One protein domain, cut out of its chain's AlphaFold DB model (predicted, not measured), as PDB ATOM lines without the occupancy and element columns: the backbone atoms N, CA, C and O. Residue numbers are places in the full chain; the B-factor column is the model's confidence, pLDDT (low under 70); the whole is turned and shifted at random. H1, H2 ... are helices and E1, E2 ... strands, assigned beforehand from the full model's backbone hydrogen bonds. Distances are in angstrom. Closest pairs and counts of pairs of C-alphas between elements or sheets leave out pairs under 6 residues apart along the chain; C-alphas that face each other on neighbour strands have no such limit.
ATOM      1  N   CYS A  77       8.469  30.558 -25.447       62.16
ATOM      2  CA  CYS A  77       9.473  29.631 -24.922       62.16
ATOM      3  C   CYS A  77       9.502  29.666 -23.382       62.16
ATOM      4  O   CYS A  77       9.563  30.747 -22.791       62.16
ATOM      5  N   THR A  78       9.527  28.511 -22.719       67.62
ATOM      6  CA  THR A  78       9.667  28.388 -21.258       67.62
ATOM      7  C   THR A  78      10.746  27.367 -20.899       67.62
ATOM      8  O   THR A  78      11.024  26.446 -21.662       67.62
ATOM      9  N   ILE A  79      11.399  27.536 -19.746       62.81
ATOM     10  CA  ILE A  79      12.202  26.463 -19.142       62.81
ATOM     11  C   ILE A  79      11.379  25.912 -17.994       62.81
ATOM     12  O   ILE A  79      10.957  26.670 -17.121       62.81
ATOM     13  N   SER A  80      11.192  24.603 -17.989       56.94
ATOM     14  CA  SER A  80      10.509  23.879 -16.934       56.94
ATOM     15  C   SER A  80      11.452  22.851 -16.313       56.94
ATOM     16  O   SER A  80      12.258  22.210 -16.998       56.94
ATOM     17  N   GLN A  81      11.364  22.687 -14.996       53.03
ATOM     18  CA  GLN A  81      12.001  21.572 -14.297       53.03
ATOM     19  C   GLN A  81      11.118  20.335 -14.468       53.03
ATOM     20  O   GLN A  81      10.356  19.957 -13.584       53.03
ATOM     21  N   GLU A  82      11.193  19.745 -15.657       51.78
ATOM     22  CA  GLU A  82      10.441  18.561 -16.051       51.78
ATOM     23  C   GLU A  82      11.413  17.468 -16.498       51.78
ATOM     24  O   GLU A  82      12.303  17.687 -17.324       51.78
ATOM     25  N   LYS A  83      11.224  16.249 -15.988       44.44
ATOM     26  CA  LYS A  83      11.956  15.072 -16.458       44.44
ATOM     27  C   LYS A  83      11.225  14.496 -17.677       44.44
ATOM     28  O   LYS A  83      10.142  13.940 -17.531       44.44
ATOM     29  N   ILE A  84      11.819  14.588 -18.869       45.34
ATOM     30  CA  ILE A  84      11.325  13.862 -20.051       45.34
ATOM     31  C   ILE A  84      11.847  12.425 -19.967       45.34
ATOM     32  O   ILE A  84      13.051  12.195 -20.092       45.34
ATOM     33  N   ILE A  85      10.963  11.451 -19.753       44.78
ATOM     34  CA  ILE A  85      11.299  10.032 -19.921       44.78
ATOM     35  C   ILE A  85      10.647   9.558 -21.221       44.78
ATOM     36  O   ILE A  85       9.440   9.690 -21.411       44.78
ATOM     37  N   GLY A  86      11.481   9.069 -22.139       37.56
ATOM     38  CA  GLY A  86      11.074   8.579 -23.450       37.56
ATOM     39  C   GLY A  86      10.196   7.332 -23.349       37.56
ATOM     40  O   GLY A  86      10.497   6.409 -22.598       37.56
ATOM     41  N   LYS A  98      -1.446  17.782 -28.166       79.88
ATOM     42  CA  LYS A  98      -0.383  17.270 -29.031       79.88
ATOM     43  C   LYS A  98       0.974  17.629 -28.443       79.88
ATOM     44  O   LYS A  98       1.222  18.787 -28.098       79.88
ATOM     45  N   TYR A  99       1.867  16.652 -28.400       83.00
ATOM     46  CA  TYR A  99       3.208  16.814 -27.853       83.00
ATOM     47  C   TYR A  99       4.238  16.535 -28.936       83.00
ATOM     48  O   TYR A  99       4.119  15.553 -29.668       83.00
ATOM     49  N   VAL A 100       5.264  17.376 -29.020       84.75
ATOM     50  CA  VAL A 100       6.447  17.114 -29.840       84.75
ATOM     51  C   VAL A 100       7.636  16.917 -28.915       84.75
ATOM     52  O   VAL A 100       7.840  17.731 -28.023       84.75
ATOM     53  N   VAL A 101       8.427  15.865 -29.104       86.00
ATOM     54  CA  VAL A 101       9.659  15.635 -28.327       86.00
ATOM     55  C   VAL A 101      10.845  15.563 -29.275       86.00
ATOM     56  O   VAL A 101      10.780  14.875 -30.296       86.00
ATOM     57  N   LEU A 102      11.927  16.264 -28.928       87.00
ATOM     58  CA  LEU A 102      13.185  16.178 -29.667       87.00
ATOM     59  C   LEU A 102      14.040  15.010 -29.190       87.00
ATOM     60  O   LEU A 102      14.297  14.861 -27.996       87.00
ATOM     61  N   GLU A 103      14.552  14.239 -30.143       85.06
ATOM     62  CA  GLU A 103      15.548  13.198 -29.900       85.06
ATOM     63  C   GLU A 103      16.797  13.482 -30.748       85.06
ATOM     64  O   GLU A 103      16.722  13.641 -31.966       85.06
ATOM     65  N   ALA A 104      17.962  13.557 -30.101       82.12
ATOM     66  CA  ALA A 104      19.233  13.653 -30.807       82.12
ATOM     67  C   ALA A 104      19.716  12.258 -31.222       82.12
ATOM     68  O   ALA A 104      19.712  11.316 -30.427       82.12
ATOM     69  N   LEU A 105      20.168  12.147 -32.467       81.44
ATOM     70  CA  LEU A 105      20.776  10.946 -33.022       81.44
ATOM     71  C   LEU A 105      22.277  11.151 -33.211       81.44
ATOM     72  O   LEU A 105      22.727  12.222 -33.612       81.44
ATOM     73  N   SER A 106      23.048  10.093 -32.968       73.62
ATOM     74  CA  SER A 106      24.501  10.077 -33.182       73.62
ATOM     75  C   SER A 106      24.906   9.863 -34.644       73.62
ATOM     76  O   SER A 106      26.084   9.964 -34.976       73.62
ATOM     77  N   ARG A 107      23.947   9.540 -35.517       76.50
ATOM     78  CA  ARG A 107      24.164   9.244 -36.934       76.50
ATOM     79  C   ARG A 107      23.042   9.816 -37.783       76.50
ATOM     80  O   ARG A 107      21.931  10.006 -37.287       76.50
ATOM     81  N   GLU A 108      23.340  10.023 -39.060       77.00
ATOM     82  CA  GLU A 108      22.333  10.353 -40.064       77.00
ATOM     83  C   GLU A 108      21.207   9.320 -40.078       77.00
ATOM     84  O   GLU A 108      21.424   8.121 -39.885       77.00
ATOM     85  N   CYS A 109      19.993   9.823 -40.276       71.44
ATOM     86  CA  CYS A 109      18.777   9.034 -40.316       71.44
ATOM     87  C   CYS A 109      18.016   9.301 -41.612       71.44
ATOM     88  O   CYS A 109      18.141  10.365 -42.231       71.44
ATOM     89  N   SER A 110      17.241   8.309 -42.032       76.75
ATOM     90  CA  SER A 110      16.347   8.430 -43.179       76.75
ATOM     91  C   SER A 110      15.216   9.431 -42.899       76.75
ATOM     92  O   SER A 110      14.899   9.736 -41.750       76.75
ATOM     93  N   GLN A 111      14.572   9.943 -43.953       72.25
ATOM     94  CA  GLN A 111      13.434  10.870 -43.813       72.25
ATOM     95  C   GLN A 111      12.274  10.267 -43.004       72.25
ATOM     96  O   GLN A 111      11.579  10.987 -42.295       72.25
ATOM     97  N   GLU A 112      12.094   8.949 -43.077       72.50
ATOM     98  CA  GLU A 112      11.078   8.211 -42.321       72.50
ATOM     99  C   GLU A 112      11.434   8.116 -40.829       72.50
ATOM    100  O   GLU A 112      10.555   8.161 -39.976       72.50
ATOM    101  N   GLU A 113      12.723   8.061 -40.488       76.44
ATOM    102  CA  GLU A 113      13.193   8.030 -39.097       76.44
ATOM    103  C   GLU A 113      13.195   9.414 -38.432       76.44
ATOM    104  O   GLU A 113      13.146   9.489 -37.200       76.44
ATOM    105  N   LYS A 114      13.225  10.504 -39.216       81.06
ATOM    106  CA  LYS A 114      13.200  11.890 -38.709       81.06
ATOM    107  C   LYS A 114      11.922  12.237 -37.953       81.06
ATOM    108  O   LYS A 114      11.939  13.154 -37.132       81.06
ATOM    109  N   CYS A 115      10.814  11.564 -38.246       85.19
ATOM    110  CA  CYS A 115       9.516  11.834 -37.640       85.19
ATOM    111  C   CYS A 115       8.786  10.533 -37.324       85.19
ATOM    112  O   CYS A 115       8.461   9.768 -38.223       85.19
ATOM    113  N   GLU A 116       8.445  10.328 -36.057       85.19
ATOM    114  CA  GLU A 116       7.629   9.192 -35.627       85.19
ATOM    115  C   GLU A 116       6.391   9.705 -34.892       85.19
ATOM    116  O   GLU A 116       6.509  10.411 -33.890       85.19
ATOM    117  N   LEU A 117       5.202   9.366 -35.391       81.69
ATOM    118  CA  LEU A 117       3.934   9.719 -34.757       81.69
ATOM    119  C   LEU A 117       3.381   8.506 -34.002       81.69
ATOM    120  O   LEU A 117       3.056   7.488 -34.610       81.69
ATOM    121  N   VAL A 118       3.235   8.633 -32.685       80.75
ATOM    122  CA  VAL A 118       2.662   7.609 -31.802       80.75
ATOM    123  C   VAL A 118       1.509   8.234 -31.020       80.75
ATOM    124  O   VAL A 118       1.712   8.952 -30.041       80.75
ATOM    125  N   GLY A 119       0.276   7.995 -31.469       79.75
ATOM    126  CA  GLY A 119      -0.905   8.658 -30.910       79.75
ATOM    127  C   GLY A 119      -0.823  10.180 -31.083       79.75
ATOM    128  O   GLY A 119      -0.702  10.666 -32.203       79.75
ATOM    129  N   ASN A 120      -0.853  10.922 -29.972       80.06
ATOM    130  CA  ASN A 120      -0.733  12.390 -29.956       80.06
ATOM    131  C   ASN A 120       0.710  12.891 -29.739       80.06
ATOM    132  O   ASN A 120       0.926  14.090 -29.553       80.06
ATOM    133  N   LEU A 121       1.694  11.985 -29.746       82.50
ATOM    134  CA  LEU A 121       3.114  12.298 -29.618       82.50
ATOM    135  C   LEU A 121       3.796  12.242 -30.986       82.50
ATOM    136  O   LEU A 121       3.841  11.185 -31.612       82.50
ATOM    137  N   LEU A 122       4.403  13.348 -31.400       85.75
ATOM    138  CA  LEU A 122       5.327  13.410 -32.526       85.75
ATOM    139  C   LEU A 122       6.766  13.446 -31.998       85.75
ATOM    140  O   LEU A 122       7.162  14.368 -31.288       85.75
ATOM    141  N   ARG A 123       7.584  12.465 -32.353       87.69
ATOM    142  CA  ARG A 123       9.028  12.506 -32.102       87.69
ATOM    143  C   ARG A 123       9.715  13.086 -33.320       87.69
ATOM    144  O   ARG A 123       9.535  12.566 -34.417       87.69
ATOM    145  N   VAL A 124      10.494  14.141 -33.119       87.25
ATOM    146  CA  VAL A 124      11.324  14.746 -34.163       87.25
ATOM    147  C   VAL A 124      12.775  14.424 -33.855       87.25
ATOM    148  O   VAL A 124      13.273  14.727 -32.768       87.25
ATOM    149  N   ARG A 125      13.445  13.792 -34.815       87.88
ATOM    150  CA  ARG A 125      14.821  13.326 -34.676       87.88
ATOM    151  C   ARG A 125      15.739  14.104 -35.596       87.88
ATOM    152  O   ARG A 125      15.422  14.300 -36.766       87.88
ATOM    153  N   SER A 126      16.889  14.509 -35.075       88.00
ATOM    154  CA  SER A 126      17.934  15.132 -35.883       88.00
ATOM    155  C   SER A 126      19.320  14.747 -35.380       88.00
ATOM    156  O   SER A 126      19.486  14.262 -34.257       88.00
ATOM    157  N   VAL A 127      20.317  14.912 -36.243       87.38
ATOM    158  CA  VAL A 127      21.698  14.533 -35.961       87.38
ATOM    159  C   VAL A 127      22.340  15.604 -35.100       87.38
ATOM    160  O   VAL A 127      22.443  16.758 -35.505       87.38
ATOM    161  N   LEU A 128      22.821  15.203 -33.929       85.25
ATOM    162  CA  LEU A 128      23.729  16.010 -33.132       85.25
ATOM    163  C   LEU A 128      25.020  15.199 -33.009       85.25
ATOM    164  O   LEU A 128      24.979  14.127 -32.400       85.25
ATOM    165  N   PRO A 129      26.150  15.649 -33.588       76.00
ATOM    166  CA  PRO A 129      27.416  14.931 -33.506       76.00
ATOM    167  C   PRO A 129      27.908  14.902 -32.053       76.00
ATOM    168  O   PRO A 129      28.639  15.766 -31.574       76.00
ATOM    169  N   LEU A 130      27.459  13.888 -31.324       68.44
ATOM    170  CA  LEU A 130      27.832  13.602 -29.951       68.44
ATOM    171  C   LEU A 130      29.017  12.643 -30.004       68.44
ATOM    172  O   LEU A 130      28.845  11.428 -30.049       68.44
ATOM    173  N   THR A 131      30.237  13.174 -30.035       63.00
ATOM    174  CA  THR A 131      31.416  12.333 -29.818       63.00
ATOM    175  C   THR A 131      31.635  12.156 -28.317       63.00
ATOM    176  O   THR A 131      31.513  13.093 -27.521       63.00
ATOM    177  N   GLU A 132      32.013  10.946 -27.907       59.94
ATOM    178  CA  GLU A 132      32.324  10.635 -26.503       59.94
ATOM    179  C   GLU A 132      33.431  11.546 -25.935       59.94
ATOM    180  O   GLU A 132      33.520  11.759 -24.727       59.94
ATOM    181  N   GLN A 133      34.243  12.148 -26.812       63.97
ATOM    182  CA  GLN A 133      35.439  12.905 -26.452       63.97
ATOM    183  C   GLN A 133      35.273  14.429 -26.529       63.97
ATOM    184  O   GLN A 133      35.796  15.110 -25.647       63.97
ATOM    185  N   SER A 134      34.430  15.002 -27.407       73.75
ATOM    186  CA  SER A 134      34.242  16.470 -27.488       73.75
ATOM    187  C   SER A 134      32.825  16.971 -27.188       73.75
ATOM    188  O   SER A 134      31.829  16.324 -27.489       73.75
ATOM    189  N   ILE A 135      32.750  18.150 -26.569       81.56
ATOM    190  CA  ILE A 135      31.508  18.913 -26.395       81.56
ATOM    191  C   ILE A 135      31.103  19.448 -27.780       81.56
ATOM    192  O   ILE A 135      31.968  20.071 -28.409       81.56
ATOM    193  N   PRO A 136      29.844  19.273 -28.237       86.06
ATOM    194  CA  PRO A 136      29.377  19.868 -29.489       86.06
ATOM    195  C   PRO A 136      29.640  21.375 -29.519       86.06
ATOM    196  O   PRO A 136      29.640  22.040 -28.478       86.06
ATOM    197  N   THR A 137      29.940  21.917 -30.691       89.31
ATOM    198  CA  THR A 137      30.126  23.356 -30.909       89.31
ATOM    199  C   THR A 137      28.779  24.081 -30.970       89.31
ATOM    200  O   THR A 137      27.723  23.454 -31.046       89.31
ATOM    201  N   ALA A 138      28.795  25.416 -30.909       88.38
ATOM    202  CA  ALA A 138      27.578  26.199 -31.122       88.38
ATOM    203  C   ALA A 138      27.014  25.997 -32.542       88.38
ATOM    204  O   ALA A 138      25.799  25.930 -32.706       88.38
ATOM    205  N   ASP A 139      27.888  25.816 -33.539       88.56
ATOM    206  CA  ASP A 139      27.503  25.533 -34.925       88.56
ATOM    207  C   ASP A 139      26.823  24.165 -35.061       88.56
ATOM    208  O   ASP A 139      25.810  24.057 -35.752       88.56
ATOM    209  N   ASP A 140      27.303  23.146 -34.335       90.44
ATOM    210  CA  ASP A 140      26.660  21.824 -34.295       90.44
ATOM    211  C   ASP A 140      25.232  21.915 -33.740       90.44
ATOM    212  O   ASP A 140      24.295  21.352 -34.310       90.44
ATOM    213  N   PHE A 141      25.039  22.668 -32.650       91.69
ATOM    214  CA  PHE A 141      23.705  22.920 -32.100       91.69
ATOM    215  C   PHE A 141      22.838  23.756 -33.044       91.69
ATOM    216  O   PHE A 141      21.649  23.477 -33.180       91.69
ATOM    217  N   CYS A 142      23.410  24.761 -33.708       90.69
ATOM    218  CA  CYS A 142      22.695  25.593 -34.671       90.69
ATOM    219  C   CYS A 142      22.162  24.754 -35.840       90.69
ATOM    220  O   CYS A 142      20.969  24.804 -36.140       90.69
ATOM    221  N   ALA A 143      23.018  23.928 -36.450       89.56
ATOM    222  CA  ALA A 143      22.636  23.032 -37.536       89.56
ATOM    223  C   ALA A 143      21.552  22.033 -37.098       89.56
ATOM    224  O   ALA A 143      20.553  21.866 -37.799       89.56
ATOM    225  N   PHE A 144      21.708  21.439 -35.908       91.19
ATOM    226  CA  PHE A 144      20.712  20.553 -35.308       91.19
ATOM    227  C   PHE A 144      19.343  21.239 -35.162       91.19
ATOM    228  O   PHE A 144      18.326  20.719 -35.624       91.19
ATOM    229  N   PHE A 145      19.296  22.430 -34.555       91.25
ATOM    230  CA  PHE A 145      18.034  23.141 -34.340       91.25
ATOM    231  C   PHE A 145      17.402  23.632 -35.644       91.25
ATOM    232  O   PHE A 145      16.180  23.593 -35.767       91.25
ATOM    233  N   LEU A 146      18.195  24.039 -36.636       90.50
ATOM    234  CA  LEU A 146      17.674  24.412 -37.954       90.50
ATOM    235  C   LEU A 146      16.981  23.240 -38.657       90.50
ATOM    236  O   LEU A 146      15.899  23.429 -39.214       90.50
ATOM    237  N   ASP A 147      17.563  22.039 -38.604       89.75
ATOM    238  CA  ASP A 147      16.951  20.835 -39.180       89.75
ATOM    239  C   ASP A 147      15.652  20.459 -38.450       89.75
ATOM    240  O   ASP A 147      14.637  20.165 -39.089       89.75
ATOM    241  N   VAL A 148      15.644  20.554 -37.116       91.06
ATOM    242  CA  VAL A 148      14.435  20.375 -36.298       91.06
ATOM    243  C   VAL A 148      13.352  21.377 -36.694       91.06
ATOM    244  O   VAL A 148      12.222  20.977 -36.961       91.06
ATOM    245  N   PHE A 149      13.674  22.668 -36.763       89.75
ATOM    246  CA  PHE A 149      12.710  23.720 -37.087       89.75
ATOM    247  C   PHE A 149      12.147  23.558 -38.497       89.75
ATOM    248  O   PHE A 149      10.934  23.627 -38.680       89.75
ATOM    249  N   ALA A 150      12.993  23.245 -39.480       87.94
ATOM    250  CA  ALA A 150      12.546  22.940 -40.834       87.94
ATOM    251  C   ALA A 150      11.602  21.728 -40.862       87.94
ATOM    252  O   ALA A 150      10.528  21.788 -41.466       87.94
ATOM    253  N   THR A 151      11.960  20.653 -40.156       87.38
ATOM    254  CA  THR A 151      11.132  19.445 -40.048       87.38
ATOM    255  C   THR A 151       9.784  19.765 -39.407       87.38
ATOM    256  O   THR A 151       8.732  19.389 -39.924       87.38
ATOM    257  N   MET A 152       9.791  20.527 -38.317       85.81
ATOM    258  CA  MET A 152       8.582  20.940 -37.615       85.81
ATOM    259  C   MET A 152       7.697  21.863 -38.443       85.81
ATOM    260  O   MET A 152       6.487  21.670 -38.446       85.81
ATOM    261  N   ALA A 153       8.265  22.814 -39.183       83.88
ATOM    262  CA  ALA A 153       7.504  23.684 -40.075       83.88
ATOM    263  C   ALA A 153       6.788  22.872 -41.168       83.88
ATOM    264  O   ALA A 153       5.612  23.115 -41.457       83.88
ATOM    265  N   VAL A 154       7.455  21.852 -41.724       82.94
ATOM    266  CA  VAL A 154       6.850  20.921 -42.688       82.94
ATOM    267  C   VAL A 154       5.719  20.117 -42.034       82.94
ATOM    268  O   VAL A 154       4.607  20.086 -42.562       82.94
ATOM    269  N   GLN A 155       5.943  19.532 -40.854       80.38
ATOM    270  CA  GLN A 155       4.908  18.765 -40.142       80.38
ATOM    271  C   GLN A 155       3.747  19.643 -39.636       80.38
ATOM    272  O   GLN A 155       2.600  19.208 -39.561       80.38
ATOM    273  N   GLY A 156       4.008  20.903 -39.302       72.19
ATOM    274  CA  GLY A 156       2.990  21.867 -38.894       72.19
ATOM    275  C   GLY A 156       2.119  22.323 -40.065       72.19
ATOM    276  O   GLY A 156       0.908  22.453 -39.905       72.19
ATOM    277  N   THR A 157       2.722  22.527 -41.240       74.00
ATOM    278  CA  THR A 157       2.039  23.073 -42.425       74.00
ATOM    279  C   THR A 157       1.312  22.001 -43.233       74.00
ATOM    280  O   THR A 157       0.195  22.237 -43.686       74.00
ATOM    281  N   TYR A 158       1.924  20.828 -43.425       73.06
ATOM    282  CA  TYR A 158       1.422  19.832 -44.377       73.06
ATOM    283  C   TYR A 158       0.623  18.701 -43.732       73.06
ATOM    284  O   TYR A 158      -0.376  18.273 -44.303       73.06
ATOM    285  N   SER A 159       1.030  18.215 -42.557       71.00
ATOM    286  CA  SER A 159       0.338  17.112 -41.868       71.00
ATOM    287  C   SER A 159      -0.512  17.579 -40.684       71.00
ATOM    288  O   SER A 159      -1.259  16.784 -40.116       71.00
ATOM    289  N   ALA A 160      -0.388  18.853 -40.285       77.56
ATOM    290  CA  ALA A 160      -0.937  19.410 -39.046       77.56
ATOM    291  C   ALA A 160      -0.570  18.595 -37.783       77.56
ATOM    292  O   ALA A 160      -1.173  18.782 -36.718       77.56
ATOM    293  N   ALA A 161       0.427  17.705 -37.876       75.44
ATOM    294  CA  ALA A 161       0.831  16.808 -36.799       75.44
ATOM    295  C   ALA A 161       1.492  17.586 -35.656       75.44
ATOM    296  O   ALA A 161       1.245  17.290 -34.491       75.44
ATOM    297  N   ALA A 162       2.254  18.631 -35.992       78.62
ATOM    298  CA  ALA A 162       2.877  19.535 -35.025       78.62
ATOM    299  C   ALA A 162       2.038  20.798 -34.733       78.62
ATOM    300  O   ALA A 162       2.380  21.567 -33.839       78.62
ATOM    301  N   SER A 163       0.945  21.032 -35.472       83.81
ATOM    302  CA  SER A 163       0.157  22.263 -35.339       83.81
ATOM    303  C   SER A 163      -0.527  22.351 -33.973       83.81
ATOM    304  O   SER A 163      -1.252  21.432 -33.579       83.81
ATOM    305  N   GLY A 164      -0.287  23.458 -33.266       82.94
ATOM    306  CA  GLY A 164      -0.789  23.712 -31.915       82.94
ATOM    307  C   GLY A 164      -0.165  22.820 -30.840       82.94
ATOM    308  O   GLY A 164      -0.666  22.784 -29.720       82.94
ATOM    309  N   ALA A 165       0.898  22.081 -31.168       85.44
ATOM    310  CA  ALA A 165       1.570  21.208 -30.220       85.44
ATOM    311  C   ALA A 165       2.529  21.988 -29.308       85.44
ATOM    312  O   ALA A 165       2.982  23.087 -29.644       85.44
ATOM    313  N   THR A 166       2.868  21.390 -28.167       84.12
ATOM    314  CA  THR A 166       3.975  21.860 -27.320       84.12
ATOM    315  C   THR A 166       5.249  21.111 -27.685       84.12
ATOM    316  O   THR A 166       5.268  19.880 -27.670       84.12
ATOM    317  N   LEU A 167       6.317  21.842 -28.006       86.94
ATOM    318  CA  LEU A 167       7.633  21.267 -28.269       86.94
ATOM    319  C   LEU A 167       8.432  21.120 -26.981       86.94
ATOM    320  O   LEU A 167       8.848  22.112 -26.401       86.94
ATOM    321  N   HIS A 168       8.724  19.892 -26.585       84.69
ATOM    322  CA  HIS A 168       9.570  19.563 -25.450       84.69
ATOM    323  C   HIS A 168      11.006  19.289 -25.912       84.69
ATOM    324  O   HIS A 168      11.289  18.323 -26.628       84.69
ATOM    325  N   ILE A 169      11.921  20.148 -25.475       88.31
ATOM    326  CA  ILE A 169      13.356  20.067 -25.730       88.31
ATOM    327  C   ILE A 169      14.023  19.500 -24.472       88.31
ATOM    328  O   ILE A 169      14.090  20.203 -23.458       88.31
ATOM    329  N   PRO A 170      14.519  18.250 -24.487       83.38
ATOM    330  CA  PRO A 170      15.239  17.701 -23.347       83.38
ATOM    331  C   PRO A 170      16.539  18.467 -23.121       83.38
ATOM    332  O   PRO A 170      17.324  18.671 -24.046       83.38
ATOM    333  N   PHE A 171      16.803  18.841 -21.873       83.31
ATOM    334  CA  PHE A 171      18.093  19.372 -21.469       83.31
ATOM    335  C   PHE A 171      18.652  18.592 -20.266       83.31
ATOM    336  O   PHE A 171      17.985  18.486 -19.235       83.31
ATOM    337  N   PRO A 172      19.886  18.073 -20.361       82.06
ATOM    338  CA  PRO A 172      20.784  18.155 -21.514       82.06
ATOM    339  C   PRO A 172      20.402  17.130 -22.613       82.06
ATOM    340  O   PRO A 172      19.747  16.123 -22.333       82.06
ATOM    341  N   MET A 173      20.800  17.366 -23.870       81.25
ATOM    342  CA  MET A 173      20.437  16.483 -24.996       81.25
ATOM    343  C   MET A 173      21.145  15.130 -24.874       81.25
ATOM    344  O   MET A 173      22.367  15.084 -24.892       81.25
ATOM    345  N   ARG A 174      20.407  14.022 -24.763       72.75
ATOM    346  CA  ARG A 174      20.991  12.669 -24.684       72.75
ATOM    347  C   ARG A 174      21.355  12.114 -26.072       72.75
ATOM    348  O   ARG A 174      20.696  12.489 -27.035       72.75
ATOM    349  N   PRO A 175      22.310  11.168 -26.166       61.62
ATOM    350  CA  PRO A 175      23.135  10.617 -25.082       61.62
ATOM    351  C   PRO A 175      24.311  11.530 -24.693       61.62
ATOM    352  O   PRO A 175      25.128  11.908 -25.524       61.62
ATOM    353  N   LEU A 176      24.440  11.837 -23.400       66.19
ATOM    354  CA  LEU A 176      25.620  12.501 -22.838       66.19
ATOM    355  C   LEU A 176      26.222  11.630 -21.751       66.19
ATOM    356  O   LEU A 176      25.499  11.106 -20.902       66.19
ATOM    357  N   ALA A 177      27.547  11.513 -21.759       61.88
ATOM    358  CA  ALA A 177      28.252  10.863 -20.667       61.88
ATOM    359  C   ALA A 177      28.106  11.681 -19.360       61.88
ATOM    360  O   ALA A 177      27.998  12.915 -19.411       61.88
ATOM    361  N   PRO A 178      28.119  11.023 -18.185       60.16
ATOM    362  CA  PRO A 178      28.092  11.698 -16.889       60.16
ATOM    363  C   PRO A 178      29.184  12.774 -16.783       60.16
ATOM    364  O   PRO A 178      30.310  12.569 -17.228       60.16
ATOM    365  N   GLY A 179      28.856  13.938 -16.211       62.50
ATOM    366  CA  GLY A 179      29.812  15.039 -16.014       62.50
ATOM    367  C   GLY A 179      30.095  15.909 -17.249       62.50
ATOM    368  O   GLY A 179      30.928  16.808 -17.181       62.50
ATOM    369  N   ARG A 180      29.408  15.683 -18.378       69.25
ATOM    370  CA  ARG A 180      29.584  16.477 -19.615       69.25
ATOM    371  C   ARG A 180      28.712  17.728 -19.691       69.25
ATOM    372  O   ARG A 180      28.868  18.518 -20.620       69.25
ATOM    373  N   VAL A 181      27.823  17.926 -18.720       77.62
ATOM    374  CA  VAL A 181      27.068  19.174 -18.583       77.62
ATOM    375  C   VAL A 181      27.963  20.184 -17.870       77.62
ATOM    376  O   VAL A 181      28.050  20.203 -16.647       77.62
ATOM    377  N   SER A 182      28.686  20.975 -18.658       85.75
ATOM    378  CA  SER A 182      29.533  22.076 -18.192       85.75
ATOM    379  C   SER A 182      28.965  23.419 -18.645       85.75
ATOM    380  O   SER A 182      28.168  23.472 -19.583       85.75
ATOM    381  N   GLU A 183      29.422  24.522 -18.050       85.44
ATOM    382  CA  GLU A 183      29.050  25.873 -18.499       85.44
ATOM    383  C   GLU A 183      29.332  26.089 -19.994       85.44
ATOM    384  O   GLU A 183      28.535  26.710 -20.693       85.44
ATOM    385  N   VAL A 184      30.420  25.504 -20.512       87.88
ATOM    386  CA  VAL A 184      30.768  25.551 -21.941       87.88
ATOM    387  C   VAL A 184      29.727  24.823 -22.790       87.88
ATOM    388  O   VAL A 184      29.303  25.356 -23.813       87.88
ATOM    389  N   TYR A 185      29.291  23.628 -22.375       88.75
ATOM    390  CA  TYR A 185      28.220  22.897 -23.059       88.75
ATOM    391  C   TYR A 185      26.925  23.719 -23.076       88.75
ATOM    392  O   TYR A 185      26.326  23.903 -24.134       88.75
ATOM    393  N   VAL A 186      26.528  24.259 -21.918       89.50
ATOM    394  CA  VAL A 186      25.288  25.036 -21.781       89.50
ATOM    395  C   VAL A 186      25.340  26.301 -22.640       89.50
ATOM    396  O   VAL A 186      24.384  26.598 -23.353       89.50
ATOM    397  N   SER A 187      26.465  27.022 -22.624       88.38
ATOM    398  CA  SER A 187      26.654  28.230 -23.432       88.38
ATOM    399  C   SER A 187      26.507  27.935 -24.922       88.38
ATOM    400  O   SER A 187      25.782  28.646 -25.611       88.38
ATOM    401  N   ARG A 188      27.145  26.866 -25.416       89.94
ATOM    402  CA  ARG A 188      27.079  26.473 -26.832       89.94
ATOM    403  C   ARG A 188      25.688  26.006 -27.246       89.94
ATOM    404  O   ARG A 188      25.243  26.341 -28.338       89.94
ATOM    405  N   PHE A 189      24.993  25.279 -26.370       91.44
ATOM    406  CA  PHE A 189      23.599  24.887 -26.579       91.44
ATOM    407  C   PHE A 189      22.696  26.117 -26.750       91.44
ATOM    408  O   PHE A 189      21.953  26.213 -27.726       91.44
ATOM    409  N   VAL A 190      22.787  27.076 -25.821       89.06
ATOM    410  CA  VAL A 190      21.983  28.307 -25.846       89.06
ATOM    411  C   VAL A 190      22.320  29.159 -27.067       89.06
ATOM    412  O   VAL A 190      21.417  29.651 -27.737       89.06
ATOM    413  N   GLU A 191      23.604  29.322 -27.377       88.19
ATOM    414  CA  GLU A 191      24.067  30.068 -28.547       88.19
ATOM    415  C   GLU A 191      23.540  29.461 -29.851       88.19
ATOM    416  O   GLU A 191      22.883  30.162 -30.622       88.19
ATOM    417  N   GLY A 192      23.725  28.153 -30.052       89.00
ATOM    418  CA  GLY A 192      23.233  27.457 -31.240       89.00
ATOM    419  C   GLY A 192      21.714  27.552 -31.392       89.00
ATOM    420  O   GLY A 192      21.224  27.868 -32.475       89.00
ATOM    421  N   PHE A 193      20.959  27.377 -30.299       90.25
ATOM    422  CA  PHE A 193      19.502  27.552 -30.310       90.25
ATOM    423  C   PHE A 193      19.094  28.968 -30.734       90.25
ATOM    424  O   PHE A 193      18.211  29.136 -31.576       90.25
ATOM    425  N   LEU A 194      19.722  30.002 -30.169       85.19
ATOM    426  CA  LEU A 194      19.371  31.395 -30.450       85.19
ATOM    427  C   LEU A 194      19.700  31.795 -31.890       85.19
ATOM    428  O   LEU A 194      18.889  32.469 -32.529       85.19
ATOM    429  N   VAL A 195      20.850  31.363 -32.415       84.94
ATOM    430  CA  VAL A 195      21.240  31.614 -33.811       84.94
ATOM    431  C   VAL A 195      20.278  30.915 -34.775       84.94
ATOM    432  O   VAL A 195      19.796  31.545 -35.723       84.94
ATOM    433  N   ALA A 196      19.920  29.655 -34.506       87.31
ATOM    434  CA  ALA A 196      18.932  28.926 -35.300       87.31
ATOM    435  C   ALA A 196      17.556  29.608 -35.257       87.31
ATOM    436  O   ALA A 196      16.912  29.796 -36.289       87.31
ATOM    437  N   SER A 197      17.133  30.052 -34.070       83.81
ATOM    438  CA  SER A 197      15.856  30.745 -33.861       83.81
ATOM    439  C   SER A 197      15.781  32.051 -34.652       83.81
ATOM    440  O   SER A 197      14.786  32.309 -35.332       83.81
ATOM    441  N   ALA A 198      16.843  32.859 -34.596       79.38
ATOM    442  CA  ALA A 198      16.942  34.117 -35.333       79.38
ATOM    443  C   ALA A 198      16.931  33.897 -36.853       79.38
ATOM    444  O   ALA A 198      16.342  34.691 -37.584       79.38
ATOM    445  N   SER A 199      17.539  32.803 -37.315       79.62
ATOM    446  CA  SER A 199      17.596  32.444 -38.734       79.62
ATOM    447  C   SER A 199      16.268  31.904 -39.273       79.62
ATOM    448  O   SER A 199      15.989  32.062 -40.459       79.62
ATOM    449  N   HIS A 200      15.446  31.271 -38.427       73.56
ATOM    450  CA  HIS A 200      14.215  30.604 -38.861       73.56
ATOM    451  C   HIS A 200      12.944  31.451 -38.694       73.56
ATOM    452  O   HIS A 200      12.033  31.339 -39.508       73.56
ATOM    453  N   GLY A 201      12.848  32.280 -37.647       60.66
ATOM    454  CA  GLY A 201      11.545  32.756 -37.166       60.66
ATOM    455  C   GLY A 201      11.416  34.248 -36.899       60.66
ATOM    456  O   GLY A 201      10.730  34.595 -35.944       60.66
ATOM    457  N   GLY A 202      12.073  35.116 -37.682       55.41
ATOM    458  CA  GLY A 202      12.084  36.583 -37.521       55.41
ATOM    459  C   GLY A 202      10.860  37.161 -36.783       55.41
ATOM    460  O   GLY A 202       9.790  37.314 -37.364       55.41
ATOM    461  N   GLY A 203      11.029  37.448 -35.485       57.97
ATOM    462  CA  GLY A 203      10.004  37.978 -34.572       57.97
ATOM    463  C   GLY A 203       9.382  36.970 -33.585       57.97
ATOM    464  O   GLY A 203       9.234  37.306 -32.414       57.97
ATOM    465  N   SER A 204       9.039  35.743 -33.999       74.00
ATOM    466  CA  SER A 204       8.444  34.713 -33.123       74.00
ATOM    467  C   SER A 204       8.639  33.294 -33.673       74.00
ATOM    468  O   SER A 204       7.941  32.861 -34.595       74.00
ATOM    469  N   LEU A 205       9.567  32.532 -33.079       81.31
ATOM    470  CA  LEU A 205       9.845  31.143 -33.470       81.31
ATOM    471  C   LEU A 205       8.616  30.234 -33.301       81.31
ATOM    472  O   LEU A 205       8.294  29.467 -34.201       81.31
ATOM    473  N   VAL A 206       7.905  30.350 -32.176       82.62
ATOM    474  CA  VAL A 206       6.717  29.534 -31.862       82.62
ATOM    475  C   VAL A 206       5.629  29.717 -32.918       82.62
ATOM    476  O   VAL A 206       5.103  28.731 -33.435       82.62
ATOM    477  N   ALA A 207       5.352  30.966 -33.305       80.62
ATOM    478  CA  ALA A 207       4.390  31.261 -34.362       80.62
ATOM    479  C   ALA A 207       4.860  30.735 -35.725       80.62
ATOM    480  O   ALA A 207       4.065  30.170 -36.472       80.62
ATOM    481  N   SER A 208       6.156  30.870 -36.028       80.75
ATOM    482  CA  SER A 208       6.746  30.396 -37.289       80.75
ATOM    483  C   SER A 208       6.654  28.875 -37.444       80.75
ATOM    484  O   SER A 208       6.486  28.377 -38.554       80.75
ATOM    485  N   LEU A 209       6.707  28.138 -36.333       85.00
ATOM    486  CA  LEU A 209       6.564  26.682 -36.297       85.00
ATOM    487  C   LEU A 209       5.113  26.209 -36.123       85.00
ATOM    488  O   LEU A 209       4.871  25.003 -36.079       85.00
ATOM    489  N   ASN A 210       4.147  27.131 -36.030       85.19
ATOM    490  CA  ASN A 210       2.740  26.840 -35.739       85.19
ATOM    491  C   ASN A 210       2.553  26.021 -34.442       85.19
ATOM    492  O   ASN A 210       1.734  25.101 -34.383       85.19
ATOM    493  N   LEU A 211       3.342  26.336 -33.413       84.00
ATOM    494  CA  LEU A 211       3.309  25.683 -32.104       84.00
ATOM    495  C   LEU A 211       2.483  26.483 -31.100       84.00
ATOM    496  O   LEU A 211       2.288  27.687 -31.254       84.00
ATOM    497  N   ALA A 212       2.039  25.811 -30.040       83.19
ATOM    498  CA  ALA A 212       1.497  26.488 -28.866       83.19
ATOM    499  C   ALA A 212       2.624  27.051 -27.985       83.19
ATOM    500  O   ALA A 212       2.541  28.185 -27.518       83.19
ATOM    501  N   GLU A 213       3.683  26.265 -27.773       82.19
ATOM    502  CA  GLU A 213       4.774  26.590 -26.853       82.19
ATOM    503  C   GLU A 213       6.034  25.765 -27.173       82.19
ATOM    504  O   GLU A 213       5.948  24.672 -27.739       82.19
ATOM    505  N   ILE A 214       7.206  26.269 -26.783       84.19
ATOM    506  CA  ILE A 214       8.463  25.516 -26.704       84.19
ATOM    507  C   ILE A 214       8.891  25.437 -25.234       84.19
ATOM    508  O   ILE A 214       9.099  26.459 -24.589       84.19
ATOM    509  N   LYS A 215       9.070  24.230 -24.705       81.75
ATOM    510  CA  LYS A 215       9.490  23.955 -23.331       81.75
ATOM    511  C   LYS A 215      10.865  23.307 -23.306       81.75
ATOM    512  O   LYS A 215      11.050  22.227 -23.857       81.75
ATOM    513  N   PHE A 216      11.821  23.920 -22.619       83.56
ATOM    514  CA  PHE A 216      13.077  23.270 -22.251       83.56
ATOM    515  C   PHE A 216      12.873  22.498 -20.954       83.56
ATOM    516  O   PHE A 216      12.567  23.096 -19.926       83.56
ATOM    517  N   CYS A 217      13.053  21.185 -20.991       77.88
ATOM    518  CA  CYS A 217      12.779  20.314 -19.859       77.88
ATOM    519  C   CYS A 217      14.091  19.868 -19.209       77.88
ATOM    520  O   CYS A 217      14.858  19.104 -19.801       77.88
ATOM    521  N   CYS A 218      14.350  20.359 -17.998       74.94
ATOM    522  CA  CYS A 218      15.530  20.013 -17.211       74.94
ATOM    523  C   CYS A 218      15.204  18.928 -16.180       74.94
ATOM    524  O   CYS A 218      14.299  19.097 -15.366       74.94
ATOM    525  N   SER A 219      15.991  17.847 -16.154       68.94
ATOM    526  CA  SER A 219      15.795  16.739 -15.206       68.94
ATOM    527  C   SER A 219      16.182  17.053 -13.760       68.94
ATOM    528  O   SER A 219      15.825  16.295 -12.862       68.94
ATOM    529  N   ASP A 220      16.951  18.117 -13.539       72.25
ATOM    530  CA  ASP A 220      17.501  18.482 -12.238       72.25
ATOM    531  C   ASP A 220      17.673  20.003 -12.099       72.25
ATOM    532  O   ASP A 220      17.777  20.748 -13.083       72.25
ATOM    533  N   SER A 221      17.717  20.466 -10.849       69.88
ATOM    534  CA  SER A 221      17.804  21.889 -10.516       69.88
ATOM    535  C   SER A 221      19.105  22.545 -10.964       69.88
ATOM    536  O   SER A 221      19.104  23.738 -11.263       69.88
ATOM    537  N   TYR A 222      20.202  21.790 -11.033       79.19
ATOM    538  CA  TYR A 222      21.501  22.316 -11.441       79.19
ATOM    539  C   TYR A 222      21.511  22.634 -12.942       79.19
ATOM    540  O   TYR A 222      21.821  23.760 -13.336       79.19
ATOM    541  N   SER A 223      21.057  21.693 -13.772       78.31
ATOM    542  CA  SER A 223      20.860  21.871 -15.213       78.31
ATOM    543  C   SER A 223      19.911  23.030 -15.517       78.31
ATOM    544  O   SER A 223      20.204  23.854 -16.384       78.31
ATOM    545  N   PHE A 224      18.817  23.146 -14.759       77.88
ATOM    546  CA  PHE A 224      17.892  24.274 -14.867       77.88
ATOM    547  C   PHE A 224      18.571  25.615 -14.587       77.88
ATOM    548  O   PHE A 224      18.454  26.545 -15.385       77.88
ATOM    549  N   GLN A 225      19.290  25.725 -13.464       77.94
ATOM    550  CA  GLN A 225      19.956  26.968 -13.074       77.94
ATOM    551  C   GLN A 225      21.022  27.374 -14.090       77.94
ATOM    552  O   GLN A 225      21.069  28.541 -14.478       77.94
ATOM    553  N   MET A 226      21.830  26.425 -14.572       83.38
ATOM    554  CA  MET A 226      22.821  26.702 -15.613       83.38
ATOM    555  C   MET A 226      22.166  27.186 -16.904       83.38
ATOM    556  O   MET A 226      22.610  28.180 -17.478       83.38
ATOM    557  N   LEU A 227      21.103  26.513 -17.354       83.62
ATOM    558  CA  LEU A 227      20.406  26.874 -18.584       83.62
ATOM    559  C   LEU A 227      19.761  28.260 -18.466       83.62
ATOM    560  O   LEU A 227      19.962  29.113 -19.331       83.62
ATOM    561  N   ALA A 228      19.058  28.525 -17.363       78.19
ATOM    562  CA  ALA A 228      18.460  29.828 -17.085       78.19
ATOM    563  C   ALA A 228      19.520  30.940 -17.009       78.19
ATOM    564  O   ALA A 228      19.333  32.022 -17.571       78.19
ATOM    565  N   HIS A 229      20.654  30.676 -16.355       79.75
ATOM    566  CA  HIS A 229      21.774  31.611 -16.278       79.75
ATOM    567  C   HIS A 229      22.362  31.912 -17.664       79.75
ATOM    568  O   HIS A 229      22.556  33.079 -18.008       79.75
ATOM    569  N   ALA A 230      22.584  30.887 -18.489       83.12
ATOM    570  CA  ALA A 230      23.109  31.042 -19.842       83.12
ATOM    571  C   ALA A 230      22.158  31.844 -20.747       83.12
ATOM    572  O   ALA A 230      22.598  32.771 -21.427       83.12
ATOM    573  N   PHE A 231      20.847  31.579 -20.699       79.88
ATOM    574  CA  PHE A 231      19.861  32.381 -21.433       79.88
ATOM    575  C   PHE A 231      19.831  33.846 -20.975       79.88
ATOM    576  O   PHE A 231      19.756  34.745 -21.811       79.88
ATOM    577  N   ASN A 232      19.936  34.107 -19.668       72.25
ATOM    578  CA  ASN A 232      19.922  35.472 -19.129       72.25
ATOM    579  C   ASN A 232      21.180  36.289 -19.486       72.25
ATOM    580  O   ASN A 232      21.134  37.523 -19.604       72.25
ATOM    581  N   ASN A 233      22.308  35.605 -19.672       72.69
ATOM    582  CA  ASN A 233      23.598  36.229 -19.948       72.69
ATOM    583  C   ASN A 233      24.017  36.192 -21.420       72.69
ATOM    584  O   ASN A 233      24.992  36.850 -21.779       72.69
ATOM    585  N   SER A 234      23.262  35.508 -22.282       68.06
ATOM    586  CA  SER A 234      23.529  35.483 -23.717       68.06
ATOM    587  C   SER A 234      23.406  36.875 -24.343       68.06
ATOM    588  O   SER A 234      22.365  37.537 -24.275       68.06
ATOM    589  N   THR A 235      24.478  37.321 -24.997       66.75
ATOM    590  CA  THR A 235      24.511  38.567 -25.774       66.75
ATOM    591  C   THR A 235      23.612  38.480 -27.007       66.75
ATOM    592  O   THR A 235      22.933  39.451 -27.333       66.75
ATOM    593  N   ILE A 236      23.516  37.303 -27.632       61.59
ATOM    594  CA  ILE A 236      22.654  37.057 -28.796       61.59
ATOM    595  C   ILE A 236      21.177  37.183 -28.410       61.59
ATOM    596  O   ILE A 236      20.418  37.852 -29.109       61.59
ATOM    597  N   ALA A 237      20.771  36.652 -27.250       54.84
ATOM    598  CA  ALA A 237      19.398  36.800 -26.755       54.84
ATOM    599  C   ALA A 237      19.017  38.276 -26.523       54.84
ATOM    600  O   ALA A 237      17.862  38.667 -26.709       54.84
ATOM    601  N   ARG A 238      19.991  39.119 -26.149       50.22
ATOM    602  CA  ARG A 238      19.793  40.567 -25.974       50.22
ATOM    603  C   ARG A 238      19.627  41.296 -27.309       50.22
ATOM    604  O   ARG A 238      18.823  42.221 -27.368       50.22
ATOM    605  N   CYS A 239      20.327  40.864 -28.359       46.97
ATOM    606  CA  CYS A 239      20.224  41.442 -29.702       46.97
ATOM    607  C   CYS A 239      18.925  41.048 -30.425       46.97
ATOM    608  O   CYS A 239      18.325  41.884 -31.092       46.97
ATOM    609  N   VAL A 240      18.453  39.809 -30.248       48.97
ATOM    610  CA  VAL A 240      17.192  39.326 -30.847       48.97
ATOM    611  C   VAL A 240      15.960  40.012 -30.226       48.97
ATOM    612  O   VAL A 240      14.938  40.157 -30.886       48.97
ATOM    613  N   GLY A 241      16.057  40.503 -28.984       39.09
ATOM    614  CA  GLY A 241      14.987  41.225 -28.277       39.09
ATOM    615  C   GLY A 241      15.092  42.757 -28.296       39.09
ATOM    616  O   GLY A 241      14.565  43.388 -27.373       39.09
ATOM    617  N   GLY A 242      15.840  43.329 -29.249       30.95
ATOM    618  CA  GLY A 242      16.159  44.760 -29.351       30.95
ATOM    619  C   GLY A 242      15.482  45.527 -30.495       30.95
ATOM    620  O   GLY A 242      15.895  46.657 -30.756       30.95
TER     621      GLY A 242
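This is residues 77 to 86 and 98 to 242 of the 243 residues of an uncharacterized protein of Neorickettsia sennetsu (strain ATCC VR-367 / Miyayama) (UniProt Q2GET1). One strongly twisted sheet of six strands forms a wall with helices over one face: the long helix H1 over the E2 and E4 part, H4 over E6 near the other edge. H2 bridges the two helices without being on the sheet, the short H5 packs on H2 away from the sheet, and the small H3 grazes the sheet. The printed part has 155 residues, with five named helices and six named strands in the order E1 E2 E3 E4 H1 E5 H2 H3 E6 H4 H5. The sheet runs E1 E6 E5 E2 E4 E3 and is mixed, and the class is mixed, helices and strands. The whole is compact, with a radius of gyration of the C-alphas of 14.6 A, and rounded, spanning 38 by 37 by 26 A.

The sheet's inner strands are E6 (residues 213 to 218), E5 (residues 166 to 171), E2 (residues 99 to 105) and E4 (residues 121 to 127); its edge strands are E1 (residues 77 to 80) and E3 (residues 115 to 118). E5 and E2 are parallel, with N 168 and O 100 2.7 A apart, within hydrogen-bond range. E2 and E4 are parallel, with N 122 and O 99 at 2.8 A. E6 and E5 are parallel, with N 215 and O 167 at 2.7 A. E1 and E6 are parallel, with N 78 and O 214 at 2.8 A. E3 and E4 are an antiparallel hairpin, with N 118 and O 121 at 2.8 A. H1 (residues 138 to 157) is on the sheet at a height over the sheet of 9.2 A, over E2 and E4; on the local plane it runs slantwise to the strands, but only just, at 30.4 degrees to E4. E4, H1 and E5 form a split strand-helix-strand unit, two strands running the same way with E2 between them in the sheet, and its crossover is right-handed. H4 (residues 221 to 233) is on the sheet at a height of 9.7 A, over E6 and along the strands, at 18 degrees to E6 on the local plane. H2 (residues 183 to 200) is the hub, touching four other helices, and is not on the sheet. H2 touches H1 at a steep tilt of 42 degrees, the same way; the C-alphas of Cys 142 and Gly 192 are closest, at 3.9 A. With residues 183 to 190 alone H2 touches H4, at a steep tilt of 55 degrees; the C-alphas of Ser 187 and Ala 230 are closest, at 5.8 A. With residues 191 to 198 alone it touches H5 (residues 235 to 240), at a shallow tilt of 18 degrees; the C-alphas of Leu 194 and Ala 237 are closest, at 6.5 A. H3 (residues 205 to 208) only grazes the sheet, and touches H2 only at the corner, only just, with 3 pairs of C-alphas within 8 A; those of Ser 197 and Leu 205 are closest, at 6.0 A. E5, H2, H3 and E6 form a strand-helix-strand unit, two parallel neighbour strands with helices between, its crossover right-handed. H1 and H4 are apart. In H1, H2, H4 and H5 every O i to N i+4 pair is within hydrogen-bond range; H3 is too short for such a pair.

H1 is 28.1 A from first to last C-alpha, H2 25.6 A and H4 18.1 A. E2 is 19.2 A and E4 19.8 A; E5 is 15.5 A and E6 15.9 A. E1 begins at C-alpha 77 (9.473, 29.631, -24.922), H1 begins at C-alpha 138 (27.578, 26.199, -31.122), and H5 ends at C-alpha 240 (17.192, 39.326, -30.847).

The two C-alphas farthest apart, those of Tyr 158 and Gly 179, are 40.4 A apart. Residues 87 to 97 are not printed; C-alphas 86 and 98 are 15.4 A apart across this cut, which lies in the link from E1 to E2. The link from E5 to H2 is long, with 11 residues. The mean pLDDT of the printed part is 77.1; among the residues under 70 are 77 to 86, 175 to 180 and 234 to 242.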